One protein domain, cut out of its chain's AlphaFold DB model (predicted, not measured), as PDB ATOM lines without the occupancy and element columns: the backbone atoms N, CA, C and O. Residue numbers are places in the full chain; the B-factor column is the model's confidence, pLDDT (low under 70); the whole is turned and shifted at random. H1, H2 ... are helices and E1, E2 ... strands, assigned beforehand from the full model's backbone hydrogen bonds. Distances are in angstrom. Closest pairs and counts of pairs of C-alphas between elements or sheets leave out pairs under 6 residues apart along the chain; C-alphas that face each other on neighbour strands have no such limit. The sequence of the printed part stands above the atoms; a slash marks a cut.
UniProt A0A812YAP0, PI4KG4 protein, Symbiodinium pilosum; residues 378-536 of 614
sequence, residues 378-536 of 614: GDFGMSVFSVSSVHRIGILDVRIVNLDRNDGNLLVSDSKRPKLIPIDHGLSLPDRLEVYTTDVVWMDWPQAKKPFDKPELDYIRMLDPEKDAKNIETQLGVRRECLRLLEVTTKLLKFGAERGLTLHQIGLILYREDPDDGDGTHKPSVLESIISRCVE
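AT A GLANCE: This is residues 378 to 536 of the 614 residues of the protein "PI4KG4 protein" of Symbiodinium pilosum (UniProt A0A812YAP0). H1 and the long H5 run opposite ways at the core; H3 and H6 pack on both, H4 folds back along H5, and H7 extends the body beyond H6. A small hairpin, E1 and E2, packs on H1 through E2, and residues 516 to 521 stick out as a loop tip. The printed part has 159 residues, mostly helix, with seven named helices and two named strands in the order H1 E1 E2 H2 H3 H4 H5 H6 H7. It is compact, with a radius of gyration of the C-alphas of 15.8 A and spans of 51 by 44 by 31 A.

HOW THE PARTS SIT: E1, residues 410 to 413, and E2, residues 420 to 422, form an antiparallel hairpin, with N 411 and O 421 2.9 A apart, within hydrogen-bond range. The closest C-alphas of E2 and H1, residues 387 to 400, are those of Leu 420 and Ser 389, 6.1 A apart. The hub is H5, residues 480 to 498; its residues 486 to 493 alone touch H1, closest at the C-alphas of Thr 490 and Arg 399, 4.9 A, at a shallow tilt of 35.0 degrees, only just short of steep, opposite ways. H4, residues 465 to 476, and H5 form a helical hairpin, closest at the C-alphas of Pro 465 and Glu 487, 4.7 A. H3, residues 454 to 462, touches H1, closest at the C-alphas of Glu 456 and Arg 392, 7.1 A. H6, residues 503 to 510, touches H1, closest at the C-alphas of Leu 503 and His 391, 6.7 A. H7, residues 526 to 536, touches H6, closest at the C-alphas of Val 526 and Ile 509, 5.0 A. H2, residues 441 to 444, is close to but not clearly touching H1, with the C-alphas of Trp 442 and Val 390 7.0 A apart. Every O i to N i+4 pair is within hydrogen-bond range in H1, H3, H4, H6 and H7, and 14 of 15 in H5; H2 is too short for one.

IN THESE COORDINATES: H1 begins at C-alpha 387 (100.983, 121.855, 126.935) and is 20.2 A long; H5 is 26.9 A, and H7 ends at C-alpha 536 (100.748, 85.598, 141.427).

THE WHOLE: The farthest C-alphas, Lys 416 and Glu 536, are 52.8 A apart. The printed part has no cut; the links E2 to H2 and H6 to H7 are long. The pLDDT is under 70 at residue 474 and residues 516 to 521.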
ATOM      1  N   GLY A 378      87.078 124.514 134.514       94.38
ATOM      2  CA  GLY A 378      85.758 124.326 133.899       94.38
ATOM      3  C   GLY A 378      85.149 125.611 133.333       94.38
ATOM      4  O   GLY A 378      84.352 125.556 132.398       94.38
ATOM      5  N   ASP A 379      85.588 126.774 133.823       94.62
ATOM      6  CA  ASP A 379      85.150 128.086 133.331       94.62
ATOM      7  C   ASP A 379      85.821 128.480 131.997       94.62
ATOM      8  O   ASP A 379      85.461 129.486 131.379       94.62
ATOM      9  N   PHE A 380      86.817 127.711 131.537       93.94
ATOM     10  CA  PHE A 380      87.644 128.044 130.377       93.94
ATOM     11  C   PHE A 380      87.664 126.919 129.341       93.94
ATOM     12  O   PHE A 380      87.592 125.731 129.639       93.94
ATOM     13  N   GLY A 381      87.853 127.294 128.074       91.75
ATOM     14  CA  GLY A 381      88.135 126.318 127.027       91.75
ATOM     15  C   GLY A 381      89.504 125.666 127.235       91.75
ATOM     16  O   GLY A 381      90.505 126.362 127.401       91.75
ATOM     17  N   MET A 382      89.576 124.335 127.132       90.19
ATOM     18  CA  MET A 382      90.815 123.568 127.335       90.19
ATOM     19  C   MET A 382      92.004 124.063 126.493       90.19
ATOM     20  O   MET A 382      93.148 123.940 126.919       90.19
ATOM     21  N   SER A 383      91.768 124.656 125.317       89.88
ATOM     22  CA  SER A 383      92.808 125.186 124.420       89.88
ATOM     23  C   SER A 383      93.563 126.402 124.973       89.88
ATOM     24  O   SER A 383      94.626 126.737 124.453       89.88
ATOM     25  N   VAL A 384      93.045 127.048 126.022       92.25
ATOM     26  CA  VAL A 384      93.686 128.194 126.686       92.25
ATOM     27  C   VAL A 384      94.943 127.765 127.450       92.25
ATOM     28  O   VAL A 384      95.887 128.548 127.590       92.25
ATOM     29  N   PHE A 385      94.996 126.516 127.915       94.88
ATOM     30  CA  PHE A 385      96.098 126.018 128.731       94.88
ATOM     31  C   PHE A 385      97.258 125.503 127.876       94.88
ATOM     32  O   PHE A 385      97.084 124.728 126.932       94.88
ATOM     33  N   SER A 386      98.479 125.908 128.230       95.75
ATOM     34  CA  SER A 386      99.686 125.428 127.548       95.75
ATOM     35  C   SER A 386      99.933 123.934 127.789       95.75
ATOM     36  O   SER A 386      99.608 123.411 128.853       95.75
ATOM     37  N   VAL A 387     100.592 123.273 126.830       97.44
ATOM     38  CA  VAL A 387     100.983 121.855 126.935       97.44
ATOM     39  C   VAL A 387     101.787 121.592 128.210       97.44
ATOM     40  O   VAL A 387     101.422 120.715 128.985       97.44
ATOM     41  N   SER A 388     102.800 122.421 128.478       96.94
ATOM     42  CA  SER A 388     103.625 122.328 129.688       96.94
ATOM     43  C   SER A 388     102.791 122.434 130.972       96.94
ATOM     44  O   SER A 388     102.992 121.646 131.891       96.94
ATOM     45  N   SER A 389     101.802 123.339 131.033       96.50
ATOM     46  CA  SER A 389     100.933 123.453 132.215       96.50
ATOM     47  C   SER A 389     100.150 122.166 132.462       96.50
ATOM     48  O   SER A 389     100.110 121.712 133.595       96.50
ATOM     49  N   VAL A 390      99.566 121.562 131.424       97.94
ATOM     50  CA  VAL A 390      98.804 120.306 131.551       97.94
ATOM     51  C   VAL A 390      99.722 119.139 131.914       97.94
ATOM     52  O   VAL A 390      99.398 118.339 132.787       97.94
ATOM     53  N   HIS A 391     100.898 119.061 131.284       98.62
ATOM     54  CA  HIS A 391     101.876 118.006 131.553       98.62
ATOM     55  C   HIS A 391     102.348 118.007 132.999       98.62
ATOM     56  O   HIS A 391     102.436 116.943 133.598       98.62
ATOM     57  N   ARG A 392     102.608 119.179 133.580       98.44
ATOM     58  CA  ARG A 392     103.057 119.297 134.973       98.44
ATOM     59  C   ARG A 392     102.017 118.791 135.974       98.44
ATOM     60  O   ARG A 392     102.390 118.083 136.906       98.44
ATOM     61  N   ILE A 393     100.738 119.095 135.743       98.50
ATOM     62  CA  ILE A 393      99.618 118.565 136.536       98.50
ATOM     63  C   ILE A 393      99.573 117.041 136.423       98.50
ATOM     64  O   ILE A 393      99.651 116.344 137.431       98.50
ATOM     65  N   GLY A 394      99.544 116.517 135.194       98.50
ATOM     66  CA  GLY A 394      99.450 115.075 134.977       98.50
ATOM     67  C   GLY A 394     100.662 114.293 135.481       98.50
ATOM     68  O   GLY A 394     100.506 113.188 135.983       98.50
ATOM     69  N   ILE A 395     101.867 114.870 135.431       98.81
ATOM     70  CA  ILE A 395     103.075 114.278 136.024       98.81
ATOM     71  C   ILE A 395     102.899 114.064 137.528       98.81
ATOM     72  O   ILE A 395     103.270 113.005 138.036       98.81
ATOM     73  N   LEU A 396     102.350 115.047 138.250       98.81
ATOM     74  CA  LEU A 396     102.077 114.894 139.676       98.81
ATOM     75  C   LEU A 396     100.949 113.883 139.910       98.81
ATOM     76  O   LEU A 396     101.146 112.946 140.681       98.81
ATOM     77  N   ASP A 397      99.819 114.035 139.217       98.62
ATOM     78  CA  ASP A 397      98.633 113.191 139.406       98.62
ATOM     79  C   ASP A 397      98.904 111.708 139.097       98.62
ATOM     80  O   ASP A 397      98.394 110.844 139.806       98.62
ATOM     81  N   VAL A 398      99.744 111.396 138.100       98.62
ATOM     82  CA  VAL A 398     100.184 110.019 137.808       98.62
ATOM     83  C   VAL A 398     100.991 109.445 138.969       98.62
ATOM     84  O   VAL A 398     100.769 108.302 139.365       98.62
ATOM     85  N   ARG A 399     101.921 110.222 139.543       98.31
ATOM     86  CA  ARG A 399     102.755 109.757 140.664       98.31
ATOM     87  C   ARG A 399     101.912 109.479 141.896       98.31
ATOM     88  O   ARG A 399     102.027 108.411 142.484       98.31
ATOM     89  N   ILE A 400     101.062 110.426 142.278       97.94
ATOM     90  CA  ILE A 400     100.261 110.294 143.498       97.94
ATOM     91  C   ILE A 400      98.997 109.462 143.291       97.94
ATOM     92  O   ILE A 400      98.335 109.164 144.273       97.94
ATOM     93  N   VAL A 401      98.651 109.095 142.053       97.25
ATOM     94  CA  VAL A 401      97.369 108.469 141.691       97.25
ATOM     95  C   VAL A 401      96.205 109.272 142.265       97.25
ATOM     96  O   VAL A 401      95.546 108.870 143.223       97.25
ATOM     97  N   ASN A 402      95.992 110.461 141.708       96.69
ATOM     98  CA  ASN A 402      94.862 111.289 142.106       96.69
ATOM     99  C   ASN A 402      93.540 110.627 141.674       96.69
ATOM    100  O   ASN A 402      93.361 110.339 140.492       96.69
ATOM    101  N   LEU A 403      92.648 110.371 142.634       93.88
ATOM    102  CA  LEU A 403      91.357 109.707 142.427       93.88
ATOM    103  C   LEU A 403      90.210 110.676 142.104       93.88
ATOM    104  O   LEU A 403      89.075 110.235 141.919       93.88
ATOM    105  N   ASP A 404      90.465 111.984 142.126       93.19
ATOM    106  CA  ASP A 404      89.427 113.004 141.961       93.19
ATOM    107  C   ASP A 404      89.978 114.264 141.276       93.19
ATOM    108  O   ASP A 404      89.783 115.392 141.730       93.19
ATOM    109  N   ARG A 405      90.723 114.110 140.173       96.31
ATOM    110  CA  ARG A 405      91.191 115.274 139.408       96.31
ATOM    111  C   ARG A 405      90.103 115.745 138.442       96.31
ATOM    112  O   ARG A 405      90.174 115.499 137.242       96.31
ATOM    113  N   ASN A 406      89.135 116.490 138.958       94.81
ATOM    114  CA  ASN A 406      88.107 117.163 138.161       94.81
ATOM    115  C   ASN A 406      88.489 118.620 137.809       94.81
ATOM    116  O   ASN A 406      89.532 119.138 138.223       94.81
ATOM    117  N   ASP A 407      87.649 119.279 137.009       94.75
ATOM    118  CA  ASP A 407      87.851 120.647 136.529       94.75
ATOM    119  C   ASP A 407      87.803 121.701 137.649       94.75
ATOM    120  O   ASP A 407      88.535 122.697 137.580       94.75
ATOM    121  N   GLY A 408      87.008 121.444 138.695       94.31
ATOM    122  CA  GLY A 408      86.913 122.259 139.908       94.31
ATOM    123  C   GLY A 408      88.181 122.232 140.763       94.31
ATOM    124  O   GLY A 408      88.522 123.230 141.399       94.31
ATOM    125  N   ASN A 409      88.942 121.137 140.693       96.06
ATOM    126  CA  ASN A 409      90.187 120.949 141.442       96.06
ATOM    127  C   ASN A 409      91.415 121.573 140.751       96.06
ATOM    128  O   ASN A 409      92.549 121.410 141.212       96.06
ATOM    129  N   LEU A 410      91.218 122.291 139.642       97.44
ATOM    130  CA  LEU A 410      92.259 123.030 138.932       97.44
ATOM    131  C   LEU A 410      91.896 124.510 138.862       97.44
ATOM    132  O   LEU A 410      91.065 124.921 138.055       97.44
ATOM    133  N   LEU A 411      92.555 125.328 139.677       97.06
ATOM    134  CA  LEU A 411      92.380 126.775 139.630       97.06
ATOM    135  C   LEU A 411      93.133 127.381 138.445       97.06
ATOM    136  O   LEU A 411      94.172 126.873 138.015       97.06
ATOM    137  N   VAL A 412      92.635 128.514 137.954       96.62
ATOM    138  CA  VAL A 412      93.247 129.259 136.852       96.62
ATOM    139  C   VAL A 412      93.821 130.578 137.362       96.62
ATOM    140  O   VAL A 412      93.120 131.400 137.954       96.62
ATOM    141  N   SER A 413      95.122 130.787 137.143       93.81
ATOM    142  CA  SER A 413      95.808 132.014 137.558       93.81
ATOM    143  C   SER A 413      95.236 133.244 136.847       93.81
ATOM    144  O   SER A 413      95.114 133.220 135.618       93.81
ATOM    145  N   ASP A 414      95.060 134.349 137.570       87.94
ATOM    146  CA  ASP A 414      94.716 135.649 136.985       87.94
ATOM    147  C   ASP A 414      95.939 136.277 136.288       87.94
ATOM    148  O   ASP A 414      96.699 137.068 136.853       87.94
ATOM    149  N   SER A 415      96.224 135.825 135.066       83.75
ATOM    150  CA  SER A 415      97.334 136.335 134.266       83.75
ATOM    151  C   SER A 415      97.039 136.275 132.770       83.75
ATOM    152  O   SER A 415      96.243 135.465 132.301       83.75
ATOM    153  N   LYS A 416      97.747 137.100 131.981       80.12
ATOM    154  CA  LYS A 416      97.612 137.131 130.508       80.12
ATOM    155  C   LYS A 416      97.871 135.773 129.837       80.12
ATOM    156  O   LYS A 416      97.473 135.578 128.694       80.12
ATOM    157  N   ARG A 417      98.600 134.874 130.506       84.19
ATOM    158  CA  ARG A 417      98.862 133.498 130.067       84.19
ATOM    159  C   ARG A 417      98.448 132.557 131.198       84.19
ATOM    160  O   ARG A 417      99.301 132.235 132.027       84.19
ATOM    161  N   PRO A 418      97.168 132.154 131.237       88.62
ATOM    162  CA  PRO A 418      96.615 131.418 132.360       88.62
ATOM    163  C   PRO A 418      97.387 130.123 132.625       88.62
ATOM    164  O   PRO A 418      97.668 129.347 131.707       88.62
ATOM    165  N   LYS A 419      97.753 129.907 133.888       91.50
ATOM    166  CA  LYS A 419      98.387 128.685 134.385       91.50
ATOM    167  C   LYS A 419      97.413 127.933 135.276       91.50
ATOM    168  O   LYS A 419      96.637 128.557 135.999       91.50
ATOM    169  N   LEU A 420      97.505 126.611 135.225       96.88
ATOM    170  CA  LEU A 420      96.766 125.720 136.110       96.88
ATOM    171  C   LEU A 420      97.471 125.642 137.462       96.88
ATOM    172  O   LEU A 420      98.701 125.589 137.514       96.88
ATOM    173  N   ILE A 421      96.684 125.634 138.528       97.88
ATOM    174  CA  ILE A 421      97.147 125.521 139.909       97.88
ATOM    175  C   ILE A 421      96.362 124.363 140.534       97.88
ATOM    176  O   ILE A 421      95.147 124.492 140.713       97.88
ATOM    177  N   PRO A 422      97.011 123.217 140.804       98.12
ATOM    178  CA  PRO A 422      96.328 122.063 141.357       98.12
ATOM    179  C   PRO A 422      96.034 122.286 142.835       98.12
ATOM    180  O   PRO A 422      96.923 122.640 143.611       98.12
ATOM    181  N   ILE A 423      94.792 122.034 143.223       97.38
ATOM    182  CA  ILE A 423      94.348 122.018 144.618       97.38
ATOM    183  C   ILE A 423      93.656 120.687 144.919       97.38
ATOM    184  O   ILE A 423      93.472 119.868 144.018       97.38
ATOM    185  N   ASP A 424      93.295 120.493 146.185       95.75
ATOM    186  CA  ASP A 424      92.465 119.382 146.663       95.75
ATOM    187  C   ASP A 424      93.025 117.987 146.329       95.75
ATOM    188  O   ASP A 424      92.557 117.270 145.447       95.75
ATOM    189  N   HIS A 425      94.092 117.608 147.031       97.50
ATOM    190  CA  HIS A 425      94.795 116.333 146.853       97.50
ATOM    191  C   HIS A 425      94.442 115.303 147.932       97.50
ATOM    192  O   HIS A 425      95.117 114.274 148.048       97.50
ATOM    193  N   GLY A 426      93.401 115.561 148.731       94.69
ATOM    194  CA  GLY A 426      92.976 114.686 149.823       94.69
ATOM    195  C   GLY A 426      92.685 113.247 149.383       94.69
ATOM    196  O   GLY A 426      92.954 112.306 150.132       94.69
ATOM    197  N   LEU A 427      92.219 113.057 148.144       95.12
ATOM    198  CA  LEU A 427      91.943 111.757 147.525       95.12
ATOM    199  C   LEU A 427      93.080 111.309 146.589       95.12
ATOM    200  O   LEU A 427      92.879 111.061 145.404       95.12
ATOM    201  N   SER A 428      94.293 111.196 147.127       96.56
ATOM    202  CA  SER A 428      95.474 110.663 146.426       96.56
ATOM    203  C   SER A 428      96.177 109.586 147.259       96.56
ATOM    204  O   SER A 428      95.703 109.232 148.333       96.56
ATOM    205  N   LEU A 429      97.283 109.017 146.780       95.44
ATOM    206  CA  LEU A 429      98.048 107.944 147.431       95.44
ATOM    207  C   LEU A 429      97.130 106.824 147.967       95.44
ATOM    208  O   LEU A 429      97.100 106.569 149.180       95.44
ATOM    209  N   PRO A 430      96.308 106.207 147.103       94.31
ATOM    210  CA  PRO A 430      95.402 105.149 147.514       94.31
ATOM    211  C   PRO A 430      96.168 103.860 147.800       94.31
ATOM    212  O   PRO A 430      97.316 103.712 147.391       94.31
ATOM    213  N   ASP A 431      95.538 102.905 148.484       84.81
ATOM    214  CA  ASP A 431      96.069 101.537 148.535       84.81
ATOM    215  C   ASP A 431      95.743 100.711 147.283       84.81
ATOM    216  O   ASP A 431      96.451  99.743 147.034       84.81
ATOM    217  N   ARG A 432      94.756 101.129 146.471       86.19
ATOM    218  CA  ARG A 432      94.249 100.442 145.267       86.19
ATOM    219  C   ARG A 432      94.128 101.343 144.046       86.19
ATOM    220  O   ARG A 432      93.927 102.546 144.171       86.19
ATOM    221  N   LEU A 433      94.194 100.733 142.863       85.88
ATOM    222  CA  LEU A 433      93.945 101.389 141.581       85.88
ATOM    223  C   LEU A 433      92.487 101.150 141.172       85.88
ATOM    224  O   LEU A 433      92.166 100.131 140.582       85.88
ATOM    225  N   GLU A 434      91.593 102.072 141.512       85.56
ATOM    226  CA  GLU A 434      90.171 102.014 141.121       85.56
ATOM    227  C   GLU A 434      89.708 103.355 140.550       85.56
ATOM    228  O   GLU A 434      88.667 103.890 140.919       85.56
ATOM    229  N   VAL A 435      90.542 103.914 139.677       89.88
ATOM    230  CA  VAL A 435      90.366 105.233 139.067       89.88
ATOM    231  C   VAL A 435      90.134 105.084 137.569       89.88
ATOM    232  O   VAL A 435      90.865 104.351 136.891       89.88
ATOM    233  N   TYR A 436      89.110 105.768 137.068       91.88
ATOM    234  CA  TYR A 436      88.709 105.742 135.669       91.88
ATOM    235  C   TYR A 436      89.291 106.918 134.900       91.88
ATOM    236  O   TYR A 436      89.673 107.944 135.466       91.88
ATOM    237  N   THR A 437      89.329 106.783 133.579       92.81
ATOM    238  CA  THR A 437      89.717 107.867 132.679       92.81
ATOM    239  C   THR A 437      88.865 109.123 132.859       92.81
ATOM    240  O   THR A 437      89.409 110.223 132.787       92.81
ATOM    241  N   THR A 438      87.573 108.978 133.166       90.62
ATOM    242  CA  THR A 438      86.648 110.096 133.433       90.62
ATOM    243  C   THR A 438      86.869 110.803 134.769       90.62
ATOM    244  O   THR A 438      86.485 111.963 134.901       90.62
ATOM    245  N   ASP A 439      87.521 110.162 135.744       91.69
ATOM    246  CA  ASP A 439      87.842 110.787 137.036       91.69
ATOM    247  C   ASP A 439      88.999 111.807 136.917       91.69
ATOM    248  O   ASP A 439      89.312 112.518 137.876       91.69
ATOM    249  N   VAL A 440      89.660 111.870 135.751       95.62
ATOM    250  CA  VAL A 440      90.863 112.674 135.507       95.62
ATOM    251  C   VAL A 440      90.675 113.575 134.285       95.62
ATOM    252  O   VAL A 440      90.907 113.186 133.141       95.62
ATOM    253  N   VAL A 441      90.335 114.838 134.532       95.81
ATOM    254  CA  VAL A 441      89.895 115.805 133.511       95.81
ATOM    255  C   VAL A 441      90.890 116.005 132.362       95.81
ATOM    256  O   VAL A 441      90.490 116.206 131.216       95.81
ATOM    257  N   TRP A 442      92.198 115.934 132.629       96.56
ATOM    258  CA  TRP A 442      93.214 116.166 131.601       96.56
ATOM    259  C   TRP A 442      93.397 114.985 130.640       96.56
ATOM    260  O   TRP A 442      94.071 115.157 129.620       96.56
ATOM    261  N   MET A 443      92.804 113.811 130.906       96.56
ATOM    262  CA  MET A 443      92.908 112.643 130.020       96.56
ATOM    263  C   MET A 443      92.350 112.919 128.621       96.56
ATOM    264  O   MET A 443      92.935 112.475 127.628       96.56
ATOM    265  N   ASP A 444      91.287 113.718 128.531       92.56
ATOM    266  CA  ASP A 444      90.643 114.057 127.260       92.56
ATOM    267  C   ASP A 444      91.280 115.250 126.543       92.56
ATOM    268  O   ASP A 444      91.029 115.487 125.355       92.56
ATOM    269  N   TRP A 445      92.158 115.987 127.225       96.75
ATOM    270  CA  TRP A 445      92.706 117.229 126.699       96.75
ATOM    271  C   TRP A 445      93.737 116.966 125.583       96.75
ATOM    272  O   TRP A 445      94.649 116.146 125.748       96.75
ATOM    273  N   PRO A 446      93.679 117.690 124.444       97.44
ATOM    274  CA  PRO A 446      94.626 117.526 123.335       97.44
ATOM    275  C   PRO A 446      96.099 117.670 123.739       97.44
ATOM    276  O   PRO A 446      96.976 117.061 123.127       97.44
ATOM    277  N   GLN A 447      96.373 118.468 124.771       98.06
ATOM    278  CA  GLN A 447      97.695 118.699 125.342       98.06
ATOM    279  C   GLN A 447      98.309 117.421 125.922       98.06
ATOM    280  O   GLN A 447      99.494 117.171 125.706       98.06
ATOM    281  N   ALA A 448      97.521 116.576 126.596       98.12
ATOM    282  CA  ALA A 448      98.011 115.321 127.171       98.12
ATOM    283  C   ALA A 448      98.456 114.319 126.088       98.12
ATOM    284  O   ALA A 448      99.296 113.456 126.339       98.12
ATOM    285  N   LYS A 449      97.946 114.475 124.860       98.44
ATOM    286  CA  LYS A 449      98.281 113.659 123.680       98.44
ATOM    287  C   LYS A 449      99.529 114.162 122.937       98.44
ATOM    288  O   LYS A 449      99.896 113.601 121.906       98.44
ATOM    289  N   LYS A 450     100.179 115.227 123.419       98.50
ATOM    290  CA  LYS A 450     101.450 115.744 122.885       98.50
ATOM    291  C   LYS A 450     102.650 115.115 123.611       98.50
ATOM    292  O   LYS A 450     102.514 114.749 124.779       98.50
ATOM    293  N   PRO A 451     103.812 114.980 122.943       98.44
ATOM    294  CA  PRO A 451     105.036 114.508 123.591       98.44
ATOM    295  C   PRO A 451     105.502 115.491 124.668       98.44
ATOM    296  O   PRO A 451     105.272 116.694 124.540       98.44
ATOM    297  N   PHE A 452     106.168 114.981 125.705       98.62
ATOM    298  CA  PHE A 452     106.789 115.814 126.735       98.62
ATOM    299  C   PHE A 452     107.921 116.666 126.156       98.62
ATOM    300  O   PHE A 452     108.749 116.175 125.383       98.62
ATOM    301  N   ASP A 453     107.993 117.920 126.595       98.12
ATOM    302  CA  ASP A 453     109.124 118.791 126.308       98.12
ATOM    303  C   ASP A 453     110.318 118.471 127.228       98.12
ATOM    304  O   ASP A 453     110.226 117.744 128.223       98.12
ATOM    305  N   LYS A 454     111.492 119.010 126.878       98.19
ATOM    306  CA  LYS A 454     112.743 118.759 127.608       98.19
ATOM    307  C   LYS A 454     112.660 119.055 129.120       98.19
ATOM    308  O   LYS A 454     113.147 118.216 129.875       98.19
ATOM    309  N   PRO A 455     112.065 120.173 129.589       98.44
ATOM    310  CA  PRO A 455     111.961 120.451 131.024       98.44
ATOM    311  C   PRO A 455     111.187 119.375 131.797       98.44
ATOM    312  O   PRO A 455     111.607 118.978 132.882       98.44
ATOM    313  N   GLU A 456     110.089 118.878 131.232       98.56
ATOM    314  CA  GLU A 456     109.262 117.813 131.797       98.56
ATOM    315  C   GLU A 456     110.017 116.480 131.826       98.56
ATOM    316  O   GLU A 456     110.026 115.803 132.853       98.56
ATOM    317  N   LEU A 457     110.724 116.130 130.747       98.75
ATOM    318  CA  LEU A 457     111.562 114.927 130.707       98.75
ATOM    319  C   LEU A 457     112.700 114.975 131.736       98.75
ATOM    320  O   LEU A 457     112.961 113.982 132.415       98.75
ATOM    321  N   ASP A 458     113.376 116.117 131.862       98.56
ATOM    322  CA  ASP A 458     114.468 116.298 132.822       98.56
ATOM    323  C   ASP A 458     113.950 116.238 134.269       98.56
ATOM    324  O   ASP A 458     114.582 115.610 135.124       98.56
ATOM    325  N   TYR A 459     112.764 116.797 134.531       98.69
ATOM    326  CA  TYR A 459     112.082 116.658 135.817       98.69
ATOM    327  C   TYR A 459     111.749 115.193 136.132       98.69
ATOM    328  O   TYR A 459     112.127 114.702 137.193       98.69
ATOM    329  N   ILE A 460     111.118 114.463 135.202       98.81
ATOM    330  CA  ILE A 460     110.747 113.049 135.394       98.81
ATOM    331  C   ILE A 460     111.986 112.182 135.678       98.81
ATOM    332  O   ILE A 460     111.978 111.335 136.578       98.81
ATOM    333  N   ARG A 461     113.091 112.410 134.954       98.44
ATOM    334  CA  ARG A 461     114.356 111.687 135.174       98.44
ATOM    335  C   ARG A 461     114.927 111.903 136.575       98.44
ATOM    336  O   ARG A 461     115.474 110.956 137.134       98.44
ATOM    337  N   MET A 462     114.768 113.099 137.141       98.00
ATOM    338  CA  MET A 462     115.277 113.462 138.469       98.00
ATOM    339  C   MET A 462     114.536 112.763 139.623       98.00
ATOM    340  O   MET A 462     115.119 112.602 140.689       98.00
ATOM    341  N   LEU A 463     113.277 112.356 139.433       98.38
ATOM    342  CA  LEU A 463     112.442 111.787 140.500       98.38
ATOM    343  C   LEU A 463     113.016 110.488 141.084       98.38
ATOM    344  O   LEU A 463     113.430 109.603 140.333       98.38
ATOM    345  N   ASP A 464     112.964 110.342 142.405       98.12
ATOM    346  CA  ASP A 464     113.428 109.159 143.138       98.12
ATOM    347  C   ASP A 464     112.250 108.564 143.934       98.12
ATOM    348  O   ASP A 464     111.913 109.088 144.999       98.12
ATOM    349  N   PRO A 465     111.577 107.524 143.402       96.94
ATOM    350  CA  PRO A 465     110.372 106.979 144.016       96.94
ATOM    351  C   PRO A 465     110.599 106.439 145.428       96.94
ATOM    352  O   PRO A 465     109.767 106.656 146.305       96.94
ATOM    353  N   GLU A 466     111.707 105.736 145.652       96.44
ATOM    354  CA  GLU A 466     112.034 105.110 146.930       96.44
ATOM    355  C   GLU A 466     112.353 106.158 147.999       96.44
ATOM    356  O   GLU A 466     111.881 106.062 149.136       96.44
ATOM    357  N   LYS A 467     113.128 107.187 147.635       95.81
ATOM    358  CA  LYS A 467     113.428 108.300 148.540       95.81
ATOM    359  C   LYS A 467     112.171 109.095 148.876       95.81
ATOM    360  O   LYS A 467     111.958 109.427 150.042       95.81
ATOM    361  N   ASP A 468     111.342 109.380 147.875       97.38
ATOM    362  CA  ASP A 468     110.072 110.077 148.061       97.38
ATOM    363  C   ASP A 468     109.147 109.283 148.993       97.38
ATOM    364  O   ASP A 468     108.665 109.828 149.985       97.38
ATOM    365  N   ALA A 469     108.970 107.982 148.746       89.69
ATOM    366  CA  ALA A 469     108.171 107.107 149.597       89.69
ATOM    367  C   ALA A 469     108.673 107.097 151.047       89.69
ATOM    368  O   ALA A 469     107.883 107.320 151.961       89.69
ATOM    369  N   LYS A 470     109.983 106.921 151.267       83.12
ATOM    370  CA  LYS A 470     110.571 106.924 152.616       83.12
ATOM    371  C   LYS A 470     110.344 108.253 153.343       83.12
ATOM    372  O   LYS A 470     110.033 108.254 154.535       83.12
ATOM    373  N   ASN A 471     110.484 109.378 152.644       82.44
ATOM    374  CA  ASN A 471     110.259 110.698 153.233       82.44
ATOM    375  C   ASN A 471     108.799 110.872 153.666       82.44
ATOM    376  O   ASN A 471     108.548 111.294 154.793       82.44
ATOM    377  N   ILE A 472     107.848 110.506 152.802       85.19
ATOM    378  CA  ILE A 472     106.416 110.602 153.108       85.19
ATOM    379  C   ILE A 472     106.018 109.643 154.239       85.19
ATOM    380  O   ILE A 472     105.263 110.036 155.125       85.19
ATOM    381  N   GLU A 473     106.556 108.420 154.263       80.56
ATOM    382  CA  GLU A 473     106.358 107.465 155.364       80.56
ATOM    383  C   GLU A 473     106.815 108.060 156.700       80.56
ATOM    384  O   GLU A 473     106.052 108.095 157.662       80.56
ATOM    385  N   THR A 474     108.038 108.594 156.729       69.94
ATOM    386  CA  THR A 474     108.672 109.115 157.948       69.94
ATOM    387  C   THR A 474     107.966 110.365 158.478       69.94
ATOM    388  O   THR A 474     107.793 110.511 159.683       69.94
ATOM    389  N   GLN A 475     107.567 111.277 157.589       75.50
ATOM    390  CA  GLN A 475     107.046 112.596 157.973       75.50
ATOM    391  C   GLN A 475     105.537 112.595 158.225       75.50
ATOM    392  O   GLN A 475     105.041 113.375 159.037       75.50
ATOM    393  N   LEU A 476     104.792 111.753 157.501       78.25
ATOM    394  CA  LEU A 476     103.329 111.809 157.452       78.25
ATOM    395  C   LEU A 476     102.650 110.487 157.822       78.25
ATOM    396  O   LEU A 476     101.423 110.450 157.901       78.25
ATOM    397  N   GLY A 477     103.406 109.404 158.035       70.56
ATOM    398  CA  GLY A 477     102.853 108.110 158.449       70.56
ATOM    399  C   GLY A 477     101.934 107.463 157.409       70.56
ATOM    400  O   GLY A 477     101.064 106.667 157.762       70.56
ATOM    401  N   VAL A 478     102.077 107.814 156.125       78.62
ATOM    402  CA  VAL A 478     101.271 107.206 155.055       78.62
ATOM    403  C   VAL A 478     101.618 105.720 154.946       78.62
ATOM    404  O   VAL A 478     102.786 105.349 154.882       78.62
ATOM    405  N   ARG A 479     100.587 104.868 154.907       80.50
ATOM    406  CA  ARG A 479     100.729 103.405 154.918       80.50
ATOM    407  C   ARG A 479     101.613 102.898 153.772       80.50
ATOM    408  O   ARG A 479     101.506 103.365 152.634       80.50
ATOM    409  N   ARG A 480     102.437 101.882 154.049       81.94
ATOM    410  CA  ARG A 480     103.430 101.352 153.099       81.94
ATOM    411  C   ARG A 480     102.802 100.816 151.810       81.94
ATOM    412  O   ARG A 480     103.390 100.944 150.741       81.94
ATOM    413  N   GLU A 481     101.611 100.231 151.877       80.50
ATOM    414  CA  GLU A 481     100.836  99.799 150.710       80.50
ATOM    415  C   GLU A 481     100.509 100.946 149.751       80.50
ATOM    416  O   GLU A 481     100.696 100.780 148.548       80.50
ATOM    417  N   CYS A 482     100.143 102.122 150.265       86.19
ATOM    418  CA  CYS A 482      99.897 103.306 149.446       86.19
ATOM    419  C   CYS A 482     101.189 103.807 148.789       86.19
ATOM    420  O   CYS A 482     101.223 104.163 147.612       86.19
ATOM    421  N   LEU A 483     102.290 103.789 149.543       89.38
ATOM    422  CA  LEU A 483     103.593 104.251 149.062       89.38
ATOM    423  C   LEU A 483     104.225 103.303 148.039       89.38
ATOM    424  O   LEU A 483     104.941 103.749 147.146       89.38
ATOM    425  N   ARG A 484     103.904 102.006 148.094       89.81
ATOM    426  CA  ARG A 484     104.260 101.065 147.022       89.81
ATOM    427  C   ARG A 484     103.618 101.457 145.692       89.81
ATOM    428  O   ARG A 484     104.280 101.341 144.664       89.81
ATOM    429  N   LEU A 485     102.374 101.947 145.690       94.06
ATOM    430  CA  LEU A 485     101.761 102.453 144.461       94.06
ATOM    431  C   LEU A 485     102.474 103.708 143.951       94.06
ATOM    432  O   LEU A 485     102.802 103.733 142.771       94.06
ATOM    433  N   LEU A 486     102.819 104.667 144.819       97.69
ATOM    434  CA  LEU A 486     103.644 105.831 144.444       97.69
ATOM    435  C   LEU A 486     104.960 105.412 143.764       97.69
ATOM    436  O   LEU A 486     105.354 105.988 142.744       97.69
ATOM    437  N   GLU A 487     105.643 104.400 144.306       97.94
ATOM    438  CA  GLU A 487     106.877 103.871 143.718       97.94
ATOM    439  C   GLU A 487     106.638 103.280 142.324       97.94
ATOM    440  O   GLU A 487     107.372 103.579 141.376       97.94
ATOM    441  N   VAL A 488     105.600 102.451 142.185       97.00
ATOM    442  CA  VAL A 488     105.246 101.779 140.929       97.00
ATOM    443  C   VAL A 488     104.822 102.782 139.856       97.00
ATOM    444  O   VAL A 488     105.304 102.700 138.724       97.00
ATOM    445  N   THR A 489     103.965 103.747 140.180       98.31
ATOM    446  CA  THR A 489     103.454 104.722 139.206       98.31
ATOM    447  C   THR A 489     104.502 105.758 138.817       98.31
ATOM    448  O   THR A 489     104.594 106.126 137.646       98.31
ATOM    449  N   THR A 490     105.383 106.152 139.740       98.69
ATOM    450  CA  THR A 490     106.550 106.982 139.403       98.69
ATOM    451  C   THR A 490     107.510 106.231 138.475       98.69
ATOM    452  O   THR A 490     108.013 106.812 137.512       98.69
ATOM    453  N   LYS A 491     107.735 104.925 138.693       98.31
ATOM    454  CA  LYS A 491     108.523 104.087 137.769       98.31
ATOM    455  C   LYS A 491     107.856 103.959 136.402       98.31
ATOM    456  O   LYS A 491     108.539 104.114 135.392       98.31
ATOM    457  N   LEU A 492     106.539 103.738 136.351       98.38
ATOM    458  CA  LEU A 492     105.770 103.727 135.103       98.38
ATOM    459  C   LEU A 492     105.944 105.044 134.334       98.38
ATOM    460  O   LEU A 492     106.256 105.015 133.144       98.38
ATOM    461  N   LEU A 493     105.808 106.184 135.018       98.75
ATOM    462  CA  LEU A 493     105.998 107.509 134.430       98.75
ATOM    463  C   LEU A 493     107.401 107.663 133.828       98.75
ATOM    464  O   LEU A 493     107.532 108.077 132.677       98.75
ATOM    465  N   LYS A 494     108.445 107.278 134.575       98.75
ATOM    466  CA  LYS A 494     109.837 107.321 134.099       98.75
ATOM    467  C   LYS A 494     110.042 106.437 132.869       98.75
ATOM    468  O   LYS A 494     110.531 106.920 131.850       98.75
ATOM    469  N   PHE A 495     109.605 105.177 132.920       98.19
ATOM    470  CA  PHE A 495     109.754 104.245 131.800       98.19
ATOM    471  C   PHE A 495     108.973 104.667 130.555       98.19
ATOM    472  O   PHE A 495     109.461 104.467 129.438       98.19
ATOM    473  N   GLY A 496     107.774 105.224 130.739       98.38
ATOM    474  CA  GLY A 496     106.948 105.748 129.658       98.38
ATOM    475  C   GLY A 496     107.588 106.967 129.002       98.38
ATOM    476  O   GLY A 496     107.756 106.986 127.783       98.38
ATOM    477  N   ALA A 497     108.031 107.936 129.807       98.38
ATOM    478  CA  ALA A 497     108.697 109.143 129.326       98.38
ATOM    479  C   ALA A 497     110.005 108.833 128.573       98.38
ATOM    480  O   ALA A 497     110.249 109.386 127.503       98.38
ATOM    481  N   GLU A 498     110.822 107.900 129.074       97.88
ATOM    482  CA  GLU A 498     112.046 107.443 128.396       97.88
ATOM    483  C   GLU A 498     111.777 106.791 127.032       97.88
ATOM    484  O   GLU A 498     112.603 106.889 126.126       97.88
ATOM    485  N   ARG A 499     110.615 106.146 126.871       98.12
ATOM    486  CA  ARG A 499     110.169 105.524 125.613       98.12
ATOM    487  C   ARG A 499     109.416 106.485 124.694       98.12
ATOM    488  O   ARG A 499     108.942 106.062 123.643       98.12
ATOM    489  N   GLY A 500     109.307 107.758 125.071       98.12
ATOM    490  CA  GLY A 500     108.594 108.769 124.295       98.12
ATOM    491  C   GLY A 500     107.073 108.610 124.312       98.12
ATOM    492  O   GLY A 500     106.412 109.143 123.421       98.12
ATOM    493  N   LEU A 501     106.512 107.891 125.292       98.69
ATOM    494  CA  LEU A 501     105.064 107.866 125.491       98.69
ATOM    495  C   LEU A 501     104.571 109.248 125.927       98.69
ATOM    496  O   LEU A 501     105.235 109.952 126.693       98.69
ATOM    497  N   THR A 502     103.392 109.627 125.445       98.75
ATOM    498  CA  THR A 502     102.710 110.852 125.873       98.75
ATOM    499  C   THR A 502     102.081 110.670 127.251       98.75
ATOM    500  O   THR A 502     101.851 109.543 127.698       98.75
ATOM    501  N   LEU A 503     101.748 111.778 127.917       98.75
ATOM    502  CA  LEU A 503     101.041 111.744 129.197       98.75
ATOM    503  C   LEU A 503      99.740 110.927 129.105       98.75
ATOM    504  O   LEU A 503      99.478 110.092 129.965       98.75
ATOM    505  N   HIS A 504      98.970 111.109 128.030       98.56
ATOM    506  CA  HIS A 504      97.740 110.357 127.783       98.56
ATOM    507  C   HIS A 504      97.993 108.848 127.650       98.56
ATOM    508  O   HIS A 504      97.282 108.051 128.248       98.56
ATOM    509  N   GLN A 505      99.037 108.436 126.921       98.56
ATOM    510  CA  GLN A 505      99.377 107.014 126.771       98.56
ATOM    511  C   GLN A 505      99.813 106.373 128.093       98.56
ATOM    512  O   GLN A 505      99.498 105.213 128.339       98.56
ATOM    513  N   ILE A 506     100.520 107.118 128.946       98.69
ATOM    514  CA  ILE A 506     100.860 106.668 130.303       98.69
ATOM    515  C   ILE A 506      99.585 106.545 131.149       98.69
ATOM    516  O   ILE A 506      99.410 105.542 131.838       98.69
ATOM    517  N   GLY A 507      98.671 107.512 131.038       97.75
ATOM    518  CA  GLY A 507      97.357 107.475 131.679       97.75
ATOM    519  C   GLY A 507      96.523 106.254 131.278       97.75
ATOM    520  O   GLY A 507      95.980 105.598 132.153       97.75
ATOM    521  N   LEU A 508      96.503 105.869 129.997       96.88
ATOM    522  CA  LEU A 508      95.804 104.659 129.522       96.88
ATOM    523  C   LEU A 508      96.377 103.346 130.086       96.88
ATOM    524  O   LEU A 508      95.699 102.323 130.093       96.88
ATOM    525  N   ILE A 509      97.634 103.343 130.540       97.44
ATOM    526  CA  ILE A 509      98.210 102.181 131.229       97.44
ATOM    527  C   ILE A 509      97.749 102.149 132.693       97.44
ATOM    528  O   ILE A 509      97.535 101.067 133.241       97.44
ATOM    529  N   LEU A 510      97.627 103.322 133.321       96.81
ATOM    530  CA  LEU A 510      97.346 103.494 134.747       96.81
ATOM    531  C   LEU A 510      95.850 103.419 135.093       96.81
ATOM    532  O   LEU A 510      95.490 102.779 136.078       96.81
ATOM    533  N   TYR A 511      95.004 104.100 134.323       95.00
ATOM    534  CA  TYR A 511      93.582 104.283 134.603       95.00
ATOM    535  C   TYR A 511      92.734 103.210 133.917       95.00
ATOM    536  O   TYR A 511      93.104 102.679 132.868       95.00
ATOM    537  N   ARG A 512      91.592 102.876 134.525       92.81
ATOM    538  CA  ARG A 512      90.590 101.994 133.922       92.81
ATOM    539  C   ARG A 512      89.840 102.744 132.825       92.81
ATOM    540  O   ARG A 512      89.553 103.930 132.973       92.81
ATOM    541  N   GLU A 513      89.497 102.041 131.755       88.38
ATOM    542  CA  GLU A 513      88.510 102.539 130.797       88.38
ATOM    543  C   GLU A 513      87.121 102.497 131.441       88.38
ATOM    544  O   GLU A 513      86.811 101.593 132.227       88.38
ATOM    545  N   ASP A 514      86.294 103.484 131.119       81.25
ATOM    546  CA  ASP A 514      84.907 103.516 131.561       81.25
ATOM    547  C   ASP A 514      84.143 102.285 131.045       81.25
ATOM    548  O   ASP A 514      84.337 101.871 129.898       81.25
ATOM    549  N   PRO A 515      83.300 101.653 131.880       73.31
ATOM    550  CA  PRO A 515      82.517 100.511 131.440       73.31
ATOM    551  C   PRO A 515      81.556 100.935 130.323       73.31
ATOM    552  O   PRO A 515      80.836 101.921 130.468       73.31
ATOM    553  N   ASP A 516      81.512 100.163 129.233       66.38
ATOM    554  CA  ASP A 516      80.501 100.341 128.190       66.38
ATOM    555  C   ASP A 516      79.099 100.247 128.820       66.38
ATOM    556  O   ASP A 516      78.829  99.339 129.621       66.38
ATOM    557  N   ASP A 517      78.205 101.167 128.439       54.69
ATOM    558  CA  ASP A 517      76.807 101.221 128.879       54.69
ATOM    559  C   ASP A 517      76.083  99.890 128.571       54.69
ATOM    560  O   ASP A 517      75.477  99.715 127.513       54.69
ATOM    561  N   GLY A 518      76.142  98.916 129.485       54.81
ATOM    562  CA  GLY A 518      75.377  97.672 129.367       54.81
ATOM    563  C   GLY A 518      75.912  96.436 130.091       54.81
ATOM    564  O   GLY A 518      75.096  95.594 130.459       54.81
ATOM    565  N   ASP A 519      77.223  96.302 130.324       57.69
ATOM    566  CA  ASP A 519      77.782  95.054 130.895       57.69
ATOM    567  C   ASP A 519      78.068  95.152 132.406       57.69
ATOM    568  O   ASP A 519      78.130  94.143 133.104       57.69
ATOM    569  N   GLY A 520      78.227  96.366 132.949       57.22
ATOM    570  CA  GLY A 520      78.548  96.577 134.371       57.22
ATOM    571  C   GLY A 520      79.866  95.924 134.818       57.22
ATOM    572  O   GLY A 520      80.151  95.858 136.015       57.22
ATOM    573  N   THR A 521      80.670  95.419 133.876       60.78
ATOM    574  CA  THR A 521      81.946  94.763 134.140       60.78
ATOM    575  C   THR A 521      83.050  95.810 134.203       60.78
ATOM    576  O   THR A 521      83.473  96.395 133.208       60.78
ATOM    577  N   HIS A 522      83.543  96.057 135.413       76.50
ATOM    578  CA  HIS A 522      84.700  96.917 135.626       76.50
ATOM    579  C   HIS A 522      85.969  96.172 135.204       76.50
ATOM    580  O   HIS A 522      86.415  95.248 135.888       76.50
ATOM    581  N   LYS A 523      86.536  96.547 134.053       85.38
ATOM    582  CA  LYS A 523      87.794  95.967 133.574       85.38
ATOM    583  C   LYS A 523      88.976  96.607 134.314       85.38
ATOM    584  O   LYS A 523      89.022  97.833 134.414       85.38
ATOM    585  N   PRO A 524      89.930  95.807 134.821       90.25
ATOM    586  CA  PRO A 524      91.141  96.347 135.423       90.25
ATOM    587  C   PRO A 524      91.995  97.056 134.365       90.25
ATOM    588  O   PRO A 524      92.011  96.663 133.196       90.25
ATOM    589  N   SER A 525      92.751  98.064 134.790       93.38
ATOM    590  CA  SER A 525      93.738  98.734 133.948       93.38
ATOM    591  C   SER A 525      94.872  97.783 133.542       93.38
ATOM    592  O   SER A 525      95.068  96.686 134.092       93.38
ATOM    593  N   VAL A 526      95.675  98.221 132.571       95.38
ATOM    594  CA  VAL A 526      96.876  97.484 132.157       95.38
ATOM    595  C   VAL A 526      97.844  97.339 133.334       95.38
ATOM    596  O   VAL A 526      98.406  96.257 133.528       95.38
ATOM    597  N   LEU A 527      98.021  98.391 134.139       95.31
ATOM    598  CA  LEU A 527      98.896  98.364 135.307       95.31
ATOM    599  C   LEU A 527      98.387  97.397 136.377       95.31
ATOM    600  O   LEU A 527      99.176  96.600 136.880       95.31
ATOM    601  N   GLU A 528      97.089  97.403 136.681       93.25
ATOM    602  CA  GLU A 528      96.487  96.435 137.607       93.25
ATOM    603  C   GLU A 528      96.743  94.996 137.152       93.25
ATOM    604  O   GLU A 528      97.207  94.163 137.928       93.25
ATOM    605  N   SER A 529      96.551  94.720 135.862       93.44
ATOM    606  CA  SER A 529      96.808  93.398 135.280       93.44
ATOM    607  C   SER A 529      98.289  92.988 135.352       93.44
ATOM    608  O   SER A 529      98.619  91.802 135.441       93.44
ATOM    609  N   ILE A 530      99.218  93.947 135.288       93.75
ATOM    610  CA  ILE A 530     100.651  93.696 135.505       93.75
ATOM    611  C   ILE A 530     100.914  93.379 136.979       93.75
ATOM    612  O   ILE A 530     101.563  92.372 137.262       93.75
ATOM    613  N   ILE A 531     100.384  94.189 137.899       90.25
ATOM    614  CA  ILE A 531     100.550  94.006 139.347       90.25
ATOM    615  C   ILE A 531     100.029  92.628 139.771       90.25
ATOM    616  O   ILE A 531     100.771  91.882 140.410       90.25
ATOM    617  N   SER A 532      98.821  92.244 139.348       89.25
ATOM    618  CA  SER A 532      98.230  90.941 139.677       89.25
ATOM    619  C   SER A 532      99.119  89.776 139.235       89.25
ATOM    620  O   SER A 532      99.442  88.907 140.043       89.25
ATOM    621  N   ARG A 533      99.635  89.799 137.996       91.81
ATOM    622  CA  ARG A 533     100.556  88.756 137.498       91.81
ATOM    623  C   ARG A 533     101.876  88.705 138.267       91.81
ATOM    624  O   ARG A 533     102.429  87.622 138.470       91.81
ATOM    625  N   CYS A 534     102.403  89.859 138.684       88.50
ATOM    626  CA  CYS A 534     103.611  89.923 139.507       88.50
ATOM    627  C   CYS A 534     103.381  89.298 140.889       88.50
ATOM    628  O   CYS A 534     104.220  88.520 141.344       88.50
ATOM    629  N   VAL A 535     102.244  89.594 141.524       83.56
ATOM    630  CA  VAL A 535     101.868  89.015 142.822       83.56
ATOM    631  C   VAL A 535     101.677  87.502 142.704       83.56
ATOM    632  O   VAL A 535     102.272  86.756 143.480       83.56
ATOM    633  N   GLU A 536     100.936  87.031 141.700       86.88
ATOM    634  CA  GLU A 536     100.748  85.598 141.427       86.88
ATOM    635  C   GLU A 536     102.086  84.869 141.231       86.88
ATOM    636  O   GLU A 536     102.319  83.812 141.822       86.88
TER     637      GLU A 536